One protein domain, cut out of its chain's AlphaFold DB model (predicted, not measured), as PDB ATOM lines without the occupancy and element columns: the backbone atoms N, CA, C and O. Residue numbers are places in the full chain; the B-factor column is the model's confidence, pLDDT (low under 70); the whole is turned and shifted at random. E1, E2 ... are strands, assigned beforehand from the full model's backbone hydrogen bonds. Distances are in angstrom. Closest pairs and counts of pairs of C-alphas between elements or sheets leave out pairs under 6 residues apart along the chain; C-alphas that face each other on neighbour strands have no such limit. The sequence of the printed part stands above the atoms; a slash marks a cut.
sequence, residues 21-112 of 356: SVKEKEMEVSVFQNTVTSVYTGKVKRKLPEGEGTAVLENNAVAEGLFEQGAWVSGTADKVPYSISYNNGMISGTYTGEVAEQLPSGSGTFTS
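Overview. This is residues 21 to 112 of the 356 residues of an uncharacterized protein of Erysipelotrichaceae bacterium (UniProt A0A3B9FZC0). One seven-stranded antiparallel sheet is folded back on itself into an elongated trough, its strands following one another in a row along the long axis and most of them sharply bent. The E1-E2 hairpin folds over towards E4 and E5, and the tip of the E5-E6 hairpin, residues 85 to 90, sticks out. The printed part has 92 residues, no named helix and strands E1 to E7 in sheet order E1 - E2 - E3 - E4 - E5 - E6 - E7, all strand in class. It is compact, with a radius of gyration of the C-alphas of 12.8 A, and spans 43 by 23 by 19 A.

Arrangement. E1, residues 21 to 31, and E2, residues 34 to 45, form a hairpin, with N 27 and O 38 at 2.9 A. E3, residues 48 to 57, follows, with N 41 and O 54 at 2.9 A. E4, residues 62 to 68, has N 53 and O 65 at 2.9 A to E3. E5, residues 71 to 86, has N 66 and O 74 at 2.8 A to E4. E6, residues 89 to 100, has N 84 and O 91 at 2.9 A to E5. E7, residues 103 to 112, has N 96 and O 109 at 2.9 A to E6. The seven form a meander, each strand the antiparallel neighbour of the one before, and a folded sheet, two leaves that face each other: E1 E2 face E4 E5 E6 E7, with E3 as the hinge. The closest C-alphas of E1 and E5, those of Ser 30 and Ala 71, are 4.4 A apart. E1 and E7, the edge strands, are apart.

Along the chain. E1 begins at C-alpha 21 (-17.367, -6.788, -11.312) and bends by 97 degrees at residue 24. E5 is 25.2 A long and bends by 108 degrees at residue 75; E6 is 24.1 A. E7 ends at C-alpha 112 (-45.240, 14.463, -10.379).

Size, cuts and confidence. The C-alphas of Ser 21 and Asn 87, the two farthest apart, are 43.7 A apart. The printed part has no cut, its six links are tight, and no printed residue is under 70 in pLDDT.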
ATOM      1  N   SER A  21     -16.861  -8.036 -10.733       89.00
ATOM      2  CA  SER A  21     -17.367  -6.788 -11.312       89.00
ATOM      3  C   SER A  21     -17.882  -7.022 -12.729       89.00
ATOM      4  O   SER A  21     -17.275  -7.770 -13.499       89.00
ATOM      5  N   VAL A  22     -18.993  -6.378 -13.074       91.38
ATOM      6  CA  VAL A  22     -19.586  -6.381 -14.415       91.38
ATOM      7  C   VAL A  22     -19.698  -4.952 -14.928       91.38
ATOM      8  O   VAL A  22     -19.760  -4.006 -14.143       91.38
ATOM      9  N   LYS A  23     -19.728  -4.807 -16.250       92.19
ATOM     10  CA  LYS A  23     -19.986  -3.542 -16.928       92.19
ATOM     11  C   LYS A  23     -21.164  -3.740 -17.872       92.19
ATOM     12  O   LYS A  23     -21.163  -4.730 -18.601       92.19
ATOM     13  N   GLU A  24     -22.120  -2.816 -17.828       91.56
ATOM     14  CA  GLU A  24     -23.277  -2.761 -18.733       91.56
ATOM     15  C   GLU A  24     -24.030  -4.099 -18.843       91.56
ATOM     16  O   GLU A  24     -24.322  -4.597 -19.929       91.56
ATOM     17  N   LYS A  25     -24.313  -4.724 -17.698       94.81
ATOM     18  CA  LYS A  25     -25.010  -6.007 -17.650       94.81
ATOM     19  C   LYS A  25     -26.484  -5.807 -17.324       94.81
ATOM     20  O   LYS A  25     -26.798  -5.183 -16.319       94.81
ATOM     21  N   GLU A  26     -27.366  -6.418 -18.109       96.94
ATOM     22  CA  GLU A  26     -28.795  -6.462 -17.791       96.94
ATOM     23  C   GLU A  26     -29.041  -7.246 -16.491       96.94
ATOM     24  O   GLU A  26     -28.607  -8.400 -16.355       96.94
ATOM     25  N   MET A  27     -29.675  -6.595 -15.513       95.56
ATOM     26  CA  MET A  27     -29.952  -7.139 -14.182       95.56
ATOM     27  C   MET A  27     -31.241  -6.550 -13.602       95.56
ATOM     28  O   MET A  27     -31.538  -5.373 -13.804       95.56
ATOM     29  N   GLU A  28     -31.966  -7.353 -12.824       96.62
ATOM     30  CA  GLU A  28     -33.028  -6.848 -11.953       96.62
ATOM     31  C   GLU A  28     -32.409  -6.153 -10.734       96.62
ATOM     32  O   GLU A  28     -31.515  -6.703 -10.078       96.62
ATOM     33  N   VAL A  29     -32.884  -4.945 -10.445       96.31
ATOM     34  CA  VAL A  29     -32.516  -4.144  -9.271       96.31
ATOM     35  C   VAL A  29     -33.785  -3.742  -8.529       96.31
ATOM     36  O   VAL A  29     -34.781  -3.372  -9.153       96.31
ATOM     37  N   SER A  30     -33.759  -3.799  -7.199       97.06
ATOM     38  CA  SER A  30     -34.821  -3.212  -6.379       97.06
ATOM     39  C   SER A  30     -34.467  -1.762  -6.054       97.06
ATOM     40  O   SER A  30     -33.437  -1.497  -5.436       97.06
ATOM     41  N   VAL A  31     -35.319  -0.837  -6.487       95.75
ATOM     42  CA  VAL A  31     -35.200   0.613  -6.307       95.75
ATOM     43  C   VAL A  31     -36.491   1.129  -5.679       95.75
ATOM     44  O   VAL A  31     -37.580   0.943  -6.227       95.75
ATOM     45  N   PHE A  32     -36.384   1.745  -4.501       94.94
ATOM     46  CA  PHE A  32     -37.538   2.141  -3.691       94.94
ATOM     47  C   PHE A  32     -38.590   1.016  -3.577       94.94
ATOM     48  O   PHE A  32     -38.279  -0.075  -3.102       94.94
ATOM     49  N   GLN A  33     -39.830   1.258  -4.022       89.75
ATOM     50  CA  GLN A  33     -40.932   0.293  -3.966       89.75
ATOM     51  C   GLN A  33     -40.991  -0.675  -5.162       89.75
ATOM     52  O   GLN A  33     -41.904  -1.499  -5.224       89.75
ATOM     53  N   ASN A  34     -40.064  -0.585  -6.120       90.94
ATOM     54  CA  ASN A  34     -40.140  -1.299  -7.394       90.94
ATOM     55  C   ASN A  34     -38.932  -2.219  -7.611       90.94
ATOM     56  O   ASN A  34     -37.807  -1.893  -7.244       90.94
ATOM     57  N   THR A  35     -39.150  -3.345  -8.290       94.69
ATOM     58  CA  THR A  35     -38.069  -4.137  -8.890       94.69
ATOM     59  C   THR A  35     -38.149  -3.972 -10.396       94.69
ATOM     60  O   THR A  35     -39.200  -4.212 -10.987       94.69
ATOM     61  N   VAL A  36     -37.051  -3.531 -10.999       94.94
ATOM     62  CA  VAL A  36     -37.003  -3.124 -12.404       94.94
ATOM     63  C   VAL A  36     -35.803  -3.742 -13.104       94.94
ATOM     64  O   VAL A  36     -34.767  -3.999 -12.487       94.94
ATOM     65  N   THR A  37     -35.928  -3.949 -14.410       95.94
ATOM     66  CA  THR A  37     -34.786  -4.280 -15.263       95.94
ATOM     67  C   THR A  37     -33.912  -3.040 -15.438       95.94
ATOM     68  O   THR A  37     -34.408  -1.930 -15.635       95.94
ATOM     69  N   SER A  38     -32.599  -3.226 -15.361       96.81
ATOM     70  CA  SER A  38     -31.613  -2.157 -15.498       96.81
ATOM     71  C   SER A  38     -30.371  -2.629 -16.243       96.81
ATOM     72  O   SER A  38     -30.066  -3.823 -16.285       96.81
ATOM     73  N   VAL A  39     -29.612  -1.679 -16.778       97.81
ATOM     74  CA  VAL A  39     -28.228  -1.876 -17.205       97.81
ATOM     75  C   VAL A  39     -27.321  -1.524 -16.025       97.81
ATOM     76  O   VAL A  39     -27.136  -0.353 -15.695       97.81
ATOM     77  N   TYR A  40     -26.769  -2.547 -15.374       97.88
ATOM     78  CA  TYR A  40     -25.969  -2.420 -14.158       97.88
ATOM     79  C   TYR A  40     -24.460  -2.472 -14.436       97.88
ATOM     80  O   TYR A  40     -23.957  -3.329 -15.172       97.88
ATOM     81  N   THR A  41     -23.721  -1.578 -13.782       98.12
ATOM     82  CA  THR A  41     -22.256  -1.566 -13.722       98.12
ATOM     83  C   THR A  41     -21.825  -1.543 -12.260       98.12
ATOM     84  O   THR A  41     -22.176  -0.626 -11.531       98.12
ATOM     85  N   GLY A  42     -21.057  -2.538 -11.816       96.94
ATOM     86  CA  GLY A  42     -20.665  -2.652 -10.409       96.94
ATOM     87  C   GLY A  42     -20.289  -4.074 -10.008       96.94
ATOM     88  O   GLY A  42     -20.113  -4.949 -10.864       96.94
ATOM     89  N   LYS A  43     -20.143  -4.328  -8.704       95.62
ATOM     90  CA  LYS A  43     -19.866  -5.691  -8.215       95.62
ATOM     91  C   LYS A  43     -21.150  -6.524  -8.203       95.62
ATOM     92  O   LYS A  43     -22.251  -6.024  -7.995       95.62
ATOM     93  N   VAL A  44     -20.986  -7.820  -8.450       95.75
ATOM     94  CA  VAL A  44     -22.061  -8.815  -8.463       95.75
ATOM     95  C   VAL A  44     -21.668  -9.988  -7.581       95.75
ATOM     96  O   VAL A  44     -20.585 -10.569  -7.717       95.75
ATOM     97  N   LYS A  45     -22.583 -10.398  -6.704       94.50
ATOM     98  CA  LYS A  45     -22.414 -11.536  -5.800       94.50
ATOM     99  C   LYS A  45     -23.655 -12.411  -5.859       94.50
ATOM    100  O   LYS A  45     -24.774 -11.940  -5.732       94.50
ATOM    101  N   ARG A  46     -23.463 -13.713  -6.097       93.06
ATOM    102  CA  ARG A  46     -24.567 -14.684  -6.272       93.06
ATOM    103  C   ARG A  46     -25.615 -14.237  -7.310       93.06
ATOM    104  O   ARG A  46     -26.799 -14.478  -7.131       93.06
ATOM    105  N   LYS A  47     -25.147 -13.646  -8.419       92.75
ATOM    106  CA  LYS A  47     -25.961 -13.097  -9.524       92.75
ATOM    107  C   LYS A  47     -26.808 -11.864  -9.169       92.75
ATOM    108  O   LYS A  47     -27.585 -11.447 -10.016       92.75
ATOM    109  N   LEU A  48     -26.609 -11.267  -7.997       95.94
ATOM    110  CA  LEU A  48     -27.277 -10.040  -7.570       95.94
ATOM    111  C   LEU A  48     -26.276  -8.870  -7.521       95.94
ATOM    112  O   LEU A  48     -25.099  -9.114  -7.219       95.94
ATOM    113  N   PRO A  49     -26.710  -7.634  -7.822       97.44
ATOM    114  CA  PRO A  49     -25.961  -6.413  -7.513       97.44
ATOM    115  C   PRO A  49     -25.502  -6.380  -6.045       97.44
ATOM    116  O   PRO A  49     -26.260  -6.745  -5.148       97.44
ATOM    117  N   GLU A  50     -24.253  -5.987  -5.800       97.56
ATOM    118  CA  GLU A  50     -23.657  -5.886  -4.460       97.56
ATOM    119  C   GLU A  50     -22.581  -4.787  -4.455       97.56
ATOM    120  O   GLU A  50     -21.841  -4.660  -5.427       97.56
ATOM    121  N   GLY A  51     -22.404  -4.061  -3.352       97.00
ATOM    122  CA  GLY A  51     -21.397  -3.010  -3.213       97.00
ATOM    123  C   GLY A  51     -21.708  -1.772  -4.055       97.00
ATOM    124  O   GLY A  51     -22.825  -1.603  -4.527       97.00
ATOM    125  N   GLU A  52     -20.707  -0.913  -4.241       97.81
ATOM    126  CA  GLU A  52     -20.833   0.268  -5.103       97.81
ATOM    127  C   GLU A  52     -21.131  -0.117  -6.559       97.81
ATOM    128  O   GLU A  52     -20.461  -0.992  -7.138       97.81
ATOM    129  N   GLY A  53     -22.098   0.575  -7.152       97.56
ATOM    130  CA  GLY A  53     -22.490   0.403  -8.540       97.56
ATOM    131  C   GLY A  53     -23.437   1.487  -9.046       97.56
ATOM    132  O   GLY A  53     -23.837   2.400  -8.328       97.56
ATOM    133  N   THR A  54     -23.804   1.348 -10.313       98.44
ATOM    134  CA  THR A  54     -24.733   2.226 -11.023       98.44
ATOM    135  C   THR A  54     -25.713   1.361 -11.799       98.44
ATOM    136  O   THR A  54     -25.297   0.480 -12.557       98.44
ATOM    137  N   ALA A  55     -27.006   1.618 -11.635       98.19
ATOM    138  CA  ALA A  55     -28.080   1.009 -12.403       98.19
ATOM    139  C   ALA A  55     -28.759   2.076 -13.268       98.19
ATOM    140  O   ALA A  55     -29.269   3.064 -12.744       98.19
ATOM    141  N   VAL A  56     -28.776   1.864 -14.586       98.19
ATOM    142  CA  VAL A  56     -29.519   2.702 -15.539       98.19
ATOM    143  C   VAL A  56     -30.818   1.989 -15.913       98.19
ATOM    144  O   VAL A  56     -30.784   0.864 -16.409       98.19
ATOM    145  N   LEU A  57     -31.957   2.621 -15.644       95.62
ATOM    146  CA  LEU A  57     -33.304   2.082 -15.858       95.62
ATOM    147  C   LEU A  57     -33.828   2.434 -17.266       95.62
ATOM    148  O   LEU A  57     -33.265   3.287 -17.952       95.62
ATOM    149  N   GLU A  58     -34.952   1.835 -17.684       87.25
ATOM    150  CA  GLU A  58     -35.546   2.008 -19.030       87.25
ATOM    151  C   GLU A  58     -35.830   3.475 -19.431       87.25
ATOM    152  O   GLU A  58     -35.775   3.807 -20.613       87.25
ATOM    153  N   ASN A  59     -36.048   4.380 -18.467       87.50
ATOM    154  CA  ASN A  59     -36.307   5.811 -18.704       87.50
ATOM    155  C   ASN A  59     -35.058   6.706 -18.575       87.50
ATOM    156  O   ASN A  59     -35.182   7.910 -18.354       87.50
ATOM    157  N   ASN A  60     -33.856   6.128 -18.671       94.81
ATOM    158  CA  ASN A  60     -32.577   6.775 -18.340       94.81
ATOM    159  C   ASN A  60     -32.481   7.275 -16.891       94.81
ATOM    160  O   ASN A  60     -31.573   8.039 -16.575       94.81
ATOM    161  N   ALA A  61     -33.392   6.851 -16.014       97.31
ATOM    162  CA  ALA A  61     -33.254   7.100 -14.591       97.31
ATOM    163  C   ALA A  61     -32.024   6.356 -14.065       97.31
ATOM    164  O   ALA A  61     -31.730   5.241 -14.512       97.31
ATOM    165  N   VAL A  62     -31.308   6.971 -13.129       98.38
ATOM    166  CA  VAL A  62     -30.040   6.451 -12.616       98.38
ATOM    167  C   VAL A  62     -30.130   6.287 -11.108       98.38
ATOM    168  O   VAL A  62     -30.447   7.232 -10.391       98.38
ATOM    169  N   ALA A  63     -29.828   5.079 -10.639       98.38
ATOM    170  CA  ALA A  63     -29.588   4.790  -9.232       98.38
ATOM    171  C   ALA A  63     -28.100   4.473  -9.056       98.38
ATOM    172  O   ALA A  63     -27.603   3.475  -9.586       98.38
ATOM    173  N   GLU A  64     -27.382   5.333  -8.342       98.56
ATOM    174  CA  GLU A  64     -25.950   5.179  -8.079       98.56
ATOM    175  C   GLU A  64     -25.698   5.036  -6.578       98.56
ATOM    176  O   GLU A  64     -26.348   5.698  -5.771       98.56
ATOM    177  N   GLY A  65     -24.768   4.156  -6.205       98.12
ATOM    178  CA  GLY A  65     -24.297   3.982  -4.834       98.12
ATOM    179  C   GLY A  65     -24.252   2.522  -4.394       98.12
ATOM    180  O   GLY A  65     -23.896   1.632  -5.170       98.12
ATOM    181  N   LEU A  66     -24.610   2.273  -3.136       98.44
ATOM    182  CA  LEU A  66     -24.467   0.975  -2.488       98.44
ATOM    183  C   LEU A  66     -25.646   0.051  -2.808       98.44
ATOM    184  O   LEU A  66     -26.803   0.387  -2.550       98.44
ATOM    185  N   PHE A  67     -25.335  -1.151  -3.285       98.25
ATOM    186  CA  PHE A  67     -26.286  -2.241  -3.475       98.25
ATOM    187  C   PHE A  67     -26.029  -3.378  -2.482       98.25
ATOM    188  O   PHE A  67     -24.886  -3.776  -2.257       98.25
ATOM    189  N   GLU A  68     -27.084  -3.973  -1.937       97.50
ATOM    190  CA  GLU A  68     -26.998  -5.167  -1.094       97.50
ATOM    191  C   GLU A  68     -28.054  -6.181  -1.513       97.50
ATOM    192  O   GLU A  68     -29.247  -5.884  -1.539       97.50
ATOM    193  N   GLN A  69     -27.619  -7.399  -1.857       95.75
ATOM    194  CA  GLN A  69     -28.525  -8.472  -2.292       95.75
ATOM    195  C   GLN A  69     -29.487  -8.044  -3.423       95.75
ATOM    196  O   GLN A  69     -30.617  -8.519  -3.500       95.75
ATOM    197  N   GLY A  70     -29.023  -7.172  -4.323       96.38
ATOM    198  CA  GLY A  70     -29.790  -6.654  -5.457       96.38
ATOM    199  C   GLY A  70     -30.676  -5.446  -5.177       96.38
ATOM    200  O   GLY A  70     -31.226  -4.888  -6.125       96.38
ATOM    201  N   ALA A  71     -30.774  -4.998  -3.927       97.56
ATOM    202  CA  ALA A  71     -31.474  -3.771  -3.585       97.56
ATOM    203  C   ALA A  71     -30.513  -2.584  -3.523       97.56
ATOM    204  O   ALA A  71     -29.406  -2.711  -3.007       97.56
ATOM    205  N   TRP A  72     -30.942  -1.437  -4.033       97.94
ATOM    206  CA  TRP A  72     -30.242  -0.169  -3.879       97.94
ATOM    207  C   TRP A  72     -30.527   0.411  -2.489       97.94
ATOM    208  O   TRP A  72     -31.687   0.614  -2.131       97.94
ATOM    209  N   VAL A  73     -29.477   0.608  -1.689       97.88
ATOM    210  CA  VAL A  73     -29.571   0.921  -0.252       97.88
ATOM    211  C   VAL A  73     -29.282   2.385   0.048       97.88
ATOM    212  O   VAL A  73     -29.951   2.976   0.893       97.88
ATOM    213  N   SER A  74     -28.308   2.983  -0.632       97.94
ATOM    214  CA  SER A  74     -27.947   4.387  -0.430       97.94
ATOM    215  C   SER A  74     -27.191   4.957  -1.622       97.94
ATOM    216  O   SER A  74     -26.537   4.209  -2.349       97.94
ATOM    217  N   GLY A  75     -27.206   6.279  -1.768       98.25
ATOM    218  CA  GLY A  75     -26.459   7.016  -2.782       98.25
ATOM    219  C   GLY A  75     -27.296   8.139  -3.383       98.25
ATOM    220  O   GLY A  75     -27.886   8.918  -2.638       98.25
ATOM    221  N   THR A  76     -27.352   8.232  -4.710       98.56
ATOM    222  CA  THR A  76     -28.071   9.304  -5.419       98.56
ATOM    223  C   THR A  76     -29.046   8.764  -6.461       98.56
ATOM    224  O   THR A  76     -28.705   7.867  -7.235       98.56
ATOM    225  N   ALA A  77     -30.246   9.342  -6.498       98.44
ATOM    226  CA  ALA A  77     -31.220   9.160  -7.568       98.44
ATOM    227  C   ALA A  77     -31.105  10.290  -8.596       98.44
ATOM    228  O   ALA A  77     -31.035  11.459  -8.220       98.44
ATOM    229  N   ASP A  78     -31.216   9.948  -9.876       98.50
ATOM    230  CA  ASP A  78     -31.616  10.867 -10.942       98.50
ATOM    231  C   ASP A  78     -32.884  10.328 -11.611       98.50
ATOM    232  O   ASP A  78     -32.856   9.286 -12.272       98.50
ATOM    233  N   LYS A  79     -34.011  11.019 -11.399       97.62
ATOM    234  CA  LYS A  79     -35.341  10.722 -11.958       97.62
ATOM    235  C   LYS A  79     -35.840   9.301 -11.685       97.62
ATOM    236  O   LYS A  79     -36.592   8.733 -12.481       97.62
ATOM    237  N   VAL A  80     -35.443   8.709 -10.562       97.62
ATOM    238  CA  VAL A  80     -35.862   7.351 -10.195       97.62
ATOM    239  C   VAL A  80     -37.352   7.372  -9.825       97.62
ATOM    240  O   VAL A  80     -37.755   8.217  -9.021       97.62
ATOM    241  N   PRO A  81     -38.196   6.487 -10.396       96.38
ATOM    242  CA  PRO A  81     -39.622   6.449 -10.082       96.38
ATOM    243  C   PRO A  81     -39.877   6.225  -8.592       96.38
ATOM    244  O   PRO A  81     -39.365   5.264  -8.018       96.38
ATOM    245  N   TYR A  82     -40.696   7.078  -7.985       96.31
ATOM    246  CA  TYR A  82     -41.030   7.021  -6.562       96.31
ATOM    247  C   TYR A  82     -42.506   7.355  -6.342       96.31
ATOM    248  O   TYR A  82     -43.110   8.096  -7.122       96.31
ATOM    249  N   SER A  83     -43.084   6.821  -5.269       95.38
ATOM    250  CA  SER A  83     -44.445   7.148  -4.849       95.38
ATOM    251  C   SER A  83     -44.460   7.626  -3.403       95.38
ATOM    252  O   SER A  83     -43.859   6.995  -2.534       95.38
ATOM    253  N   ILE A  84     -45.192   8.706  -3.141       92.75
ATOM    254  CA  ILE A  84     -45.450   9.218  -1.791       92.75
ATOM    255  C   ILE A  84     -46.922   9.044  -1.421       92.75
ATOM    256  O   ILE A  84     -47.801   9.061  -2.285       92.75
ATOM    257  N   SER A  85     -47.203   8.912  -0.125       87.88
ATOM    258  CA  SER A  85     -48.573   8.992   0.382       87.88
ATOM    259  C   SER A  85     -48.919  10.439   0.723       87.88
ATOM    260  O   SER A  85     -48.192  11.085   1.472       87.88
ATOM    261  N   TYR A  86     -50.027  10.944   0.178       80.56
ATOM    262  CA  TYR A  86     -50.517  12.303   0.417       80.56
ATOM    263  C   TYR A  86     -52.051  12.327   0.377       80.56
ATOM    264  O   TYR A  86     -52.646  11.737  -0.522       80.56
ATOM    265  N   ASN A  87     -52.705  12.974   1.352       75.69
ATOM    266  CA  ASN A  87     -54.173  13.075   1.468       75.69
ATOM    267  C   ASN A  87     -54.936  11.744   1.279       75.69
ATOM    268  O   ASN A  87     -55.949  11.685   0.586       75.69
ATOM    269  N   ASN A  88     -54.457  10.657   1.898       79.25
ATOM    270  CA  ASN A  88     -54.985   9.284   1.751       79.25
ATOM    271  C   ASN A  88     -54.903   8.698   0.325       79.25
ATOM    272  O   ASN A  88     -55.438   7.618   0.071       79.25
ATOM    273  N   GLY A  89     -54.228   9.385  -0.593       85.88
ATOM    274  CA  GLY A  89     -53.869   8.905  -1.917       85.88
ATOM    275  C   GLY A  89     -52.393   8.523  -2.002       85.88
ATOM    276  O   GLY A  89     -51.599   8.766  -1.090       85.88
ATOM    277  N   MET A  90     -52.035   7.916  -3.129       91.88
ATOM    278  CA  MET A  90     -50.651   7.676  -3.515       91.88
ATOM    279  C   MET A  90     -50.364   8.487  -4.773       91.88
ATOM    280  O   MET A  90     -51.077   8.348  -5.766       91.88
ATOM    281  N   ILE A  91     -49.346   9.342  -4.712       92.75
ATOM    282  CA  ILE A  91     -48.906  10.164  -5.839       92.75
ATOM    283  C   ILE A  91     -47.604   9.569  -6.350       92.75
ATOM    284  O   ILE A  91     -46.638   9.442  -5.598       92.75
ATOM    285  N   SER A  92     -47.596   9.192  -7.623       95.31
ATOM    286  CA  SER A  92     -46.417   8.671  -8.305       95.31
ATOM    287  C   SER A  92     -45.734   9.775  -9.097       95.31
ATOM    288  O   SER A  92     -46.389  10.639  -9.677       95.31
ATOM    289  N   GLY A  93     -44.411   9.727  -9.130       96.19
ATOM    290  CA  GLY A  93     -43.585  10.689  -9.833       96.19
ATOM    291  C   GLY A  93     -42.156  10.185  -9.952       96.19
ATOM    292  O   GLY A  93     -41.891   8.980  -9.936       96.19
ATOM    293  N   THR A  94     -41.224  11.119 -10.055       97.38
ATOM    294  CA  THR A  94     -39.787  10.843 -10.079       97.38
ATOM    295  C   THR A  94     -39.091  11.613  -8.974       97.38
ATOM    296  O   THR A  94     -39.479  12.738  -8.666       97.38
ATOM    297  N   TYR A  95     -38.076  10.993  -8.381       98.25
ATOM    298  CA  TYR A  95     -37.227  11.593  -7.364       98.25
ATOM    299  C   TYR A  95     -35.798  11.755  -7.889       98.25
ATOM    300  O   TYR A  95     -35.243  10.835  -8.499       98.25
ATOM    301  N   THR A  96     -35.207  12.914  -7.617       98.62
ATOM    302  CA  THR A  96     -33.789  13.214  -7.825       98.62
ATOM    303  C   THR A  96     -33.228  13.756  -6.521       98.62
ATOM    304  O   THR A  96     -33.752  14.731  -5.997       98.62
ATOM    305  N   GLY A  97     -32.174  13.152  -5.985       98.38
ATOM    306  CA  GLY A  97     -31.615  13.574  -4.700       98.38
ATOM    307  C   GLY A  97     -30.903  12.456  -3.962       98.38
ATOM    308  O   GLY A  97     -30.619  11.394  -4.525       98.38
ATOM    309  N   GLU A  98     -30.608  12.703  -2.692       98.50
ATOM    310  CA  GLU A  98     -29.912  11.736  -1.848       98.50
ATOM    311  C   GLU A  98     -30.855  10.610  -1.401       98.50
ATOM    312  O   GLU A  98     -32.067  10.794  -1.241       98.50
ATOM    313  N   VAL A  99     -30.286   9.423  -1.202       98.31
ATOM    314  CA  VAL A  99     -30.990   8.233  -0.726       98.31
ATOM    315  C   VAL A  99     -30.188   7.566   0.377       98.31
ATOM    316  O   VAL A  99     -28.986   7.323   0.236       98.31
ATOM    317  N   ALA A 100     -30.879   7.207   1.450       97.69
ATOM    318  CA  ALA A 100     -30.345   6.463   2.576       97.69
ATOM    319  C   ALA A 100     -31.398   5.471   3.064       97.69
ATOM    320  O   ALA A 100     -32.592   5.759   3.038       97.69
ATOM    321  N   GLU A 101     -30.957   4.288   3.489       96.00
ATOM    322  CA  GLU A 101     -31.850   3.230   3.982       96.00
ATOM    323  C   GLU A 101     -33.004   2.917   3.007       96.00
ATOM    324  O   GLU A 101     -34.139   2.679   3.408       96.00
ATOM    325  N   GLN A 102     -32.695   2.904   1.702       96.56
ATOM    326  CA  GLN A 102     -33.633   2.633   0.603       96.56
ATOM    327  C   GLN A 102     -34.747   3.682   0.431       96.56
ATOM    328  O   GLN A 102     -35.736   3.407  -0.252       96.56
ATOM    329  N   LEU A 103     -34.606   4.871   1.022       97.12
ATOM    330  CA  LEU A 103     -35.605   5.938   0.997       97.12
ATOM    331  C   LEU A 103     -34.980   7.287   0.605       97.12
ATOM    332  O   LEU A 103     -33.807   7.524   0.898       97.12
ATOM    333  N   PRO A 104     -35.747   8.198  -0.024       97.62
ATOM    334  CA  PRO A 104     -35.358   9.602  -0.139       97.62
ATOM    335  C   PRO A 104     -34.936  10.206   1.204       97.62
ATOM    336  O   PRO A 104     -35.609  10.023   2.225       97.62
ATOM    337  N   SER A 105     -33.828  10.938   1.194       97.50
ATOM    338  CA  SER A 105     -33.230  11.566   2.372       97.50
ATOM    339  C   SER A 105     -32.483  12.839   1.976       97.50
ATOM    340  O   SER A 105     -32.166  13.001   0.805       97.50
ATOM    341  N   GLY A 106     -32.134  13.695   2.937       96.75
ATOM    342  CA  GLY A 106     -31.277  14.854   2.677       96.75
ATOM    343  C   GLY A 106     -31.952  15.855   1.743       96.75
ATOM    344  O   GLY A 106     -33.136  16.141   1.908       96.75
ATOM    345  N   SER A 107     -31.219  16.392   0.773       97.50
ATOM    346  CA  SER A 107     -31.794  17.297  -0.225       97.50
ATOM    347  C   SER A 107     -32.293  16.531  -1.449       97.50
ATOM    348  O   SER A 107     -31.602  15.656  -1.980       97.50
ATOM    349  N   GLY A 108     -33.472  16.900  -1.950       98.12
ATOM    350  CA  GLY A 108     -34.015  16.279  -3.150       98.12
ATOM    351  C   GLY A 108     -35.225  16.982  -3.747       98.12
ATOM    352  O   GLY A 108     -35.903  17.789  -3.107       98.12
ATOM    353  N   THR A 109     -35.514  16.613  -4.987       98.44
ATOM    354  CA  THR A 109     -36.644  17.084  -5.778       98.44
ATOM    355  C   THR A 109     -37.546  15.908  -6.120       98.44
ATOM    356  O   THR A 109     -37.085  14.887  -6.632       98.44
ATOM    357  N   PHE A 110     -38.846  16.062  -5.884       97.81
ATOM    358  CA  PHE A 110     -39.873  15.162  -6.388       97.81
ATOM    359  C   PHE A 110     -40.746  15.889  -7.397       97.81
ATOM    360  O   PHE A 110     -41.290  16.951  -7.102       97.81
ATOM    361  N   THR A 111     -40.904  15.291  -8.572       97.62
ATOM    362  CA  THR A 111     -41.735  15.814  -9.655       97.62
ATOM    363  C   THR A 111     -42.805  14.794 -10.005       97.62
ATOM    364  O   THR A 111     -42.493  13.645 -10.330       97.62
ATOM    365  N   SER A 112     -44.061  15.225  -9.966       96.31
ATOM    366  CA  SER A 112     -45.240  14.463 -10.379       96.31
ATOM    367  C   SER A 112     -46.084  15.277 -11.357       96.31
ATOM    368  O   SER A 112     -45.767  16.429 -11.652       96.31
TER     369      SER A 112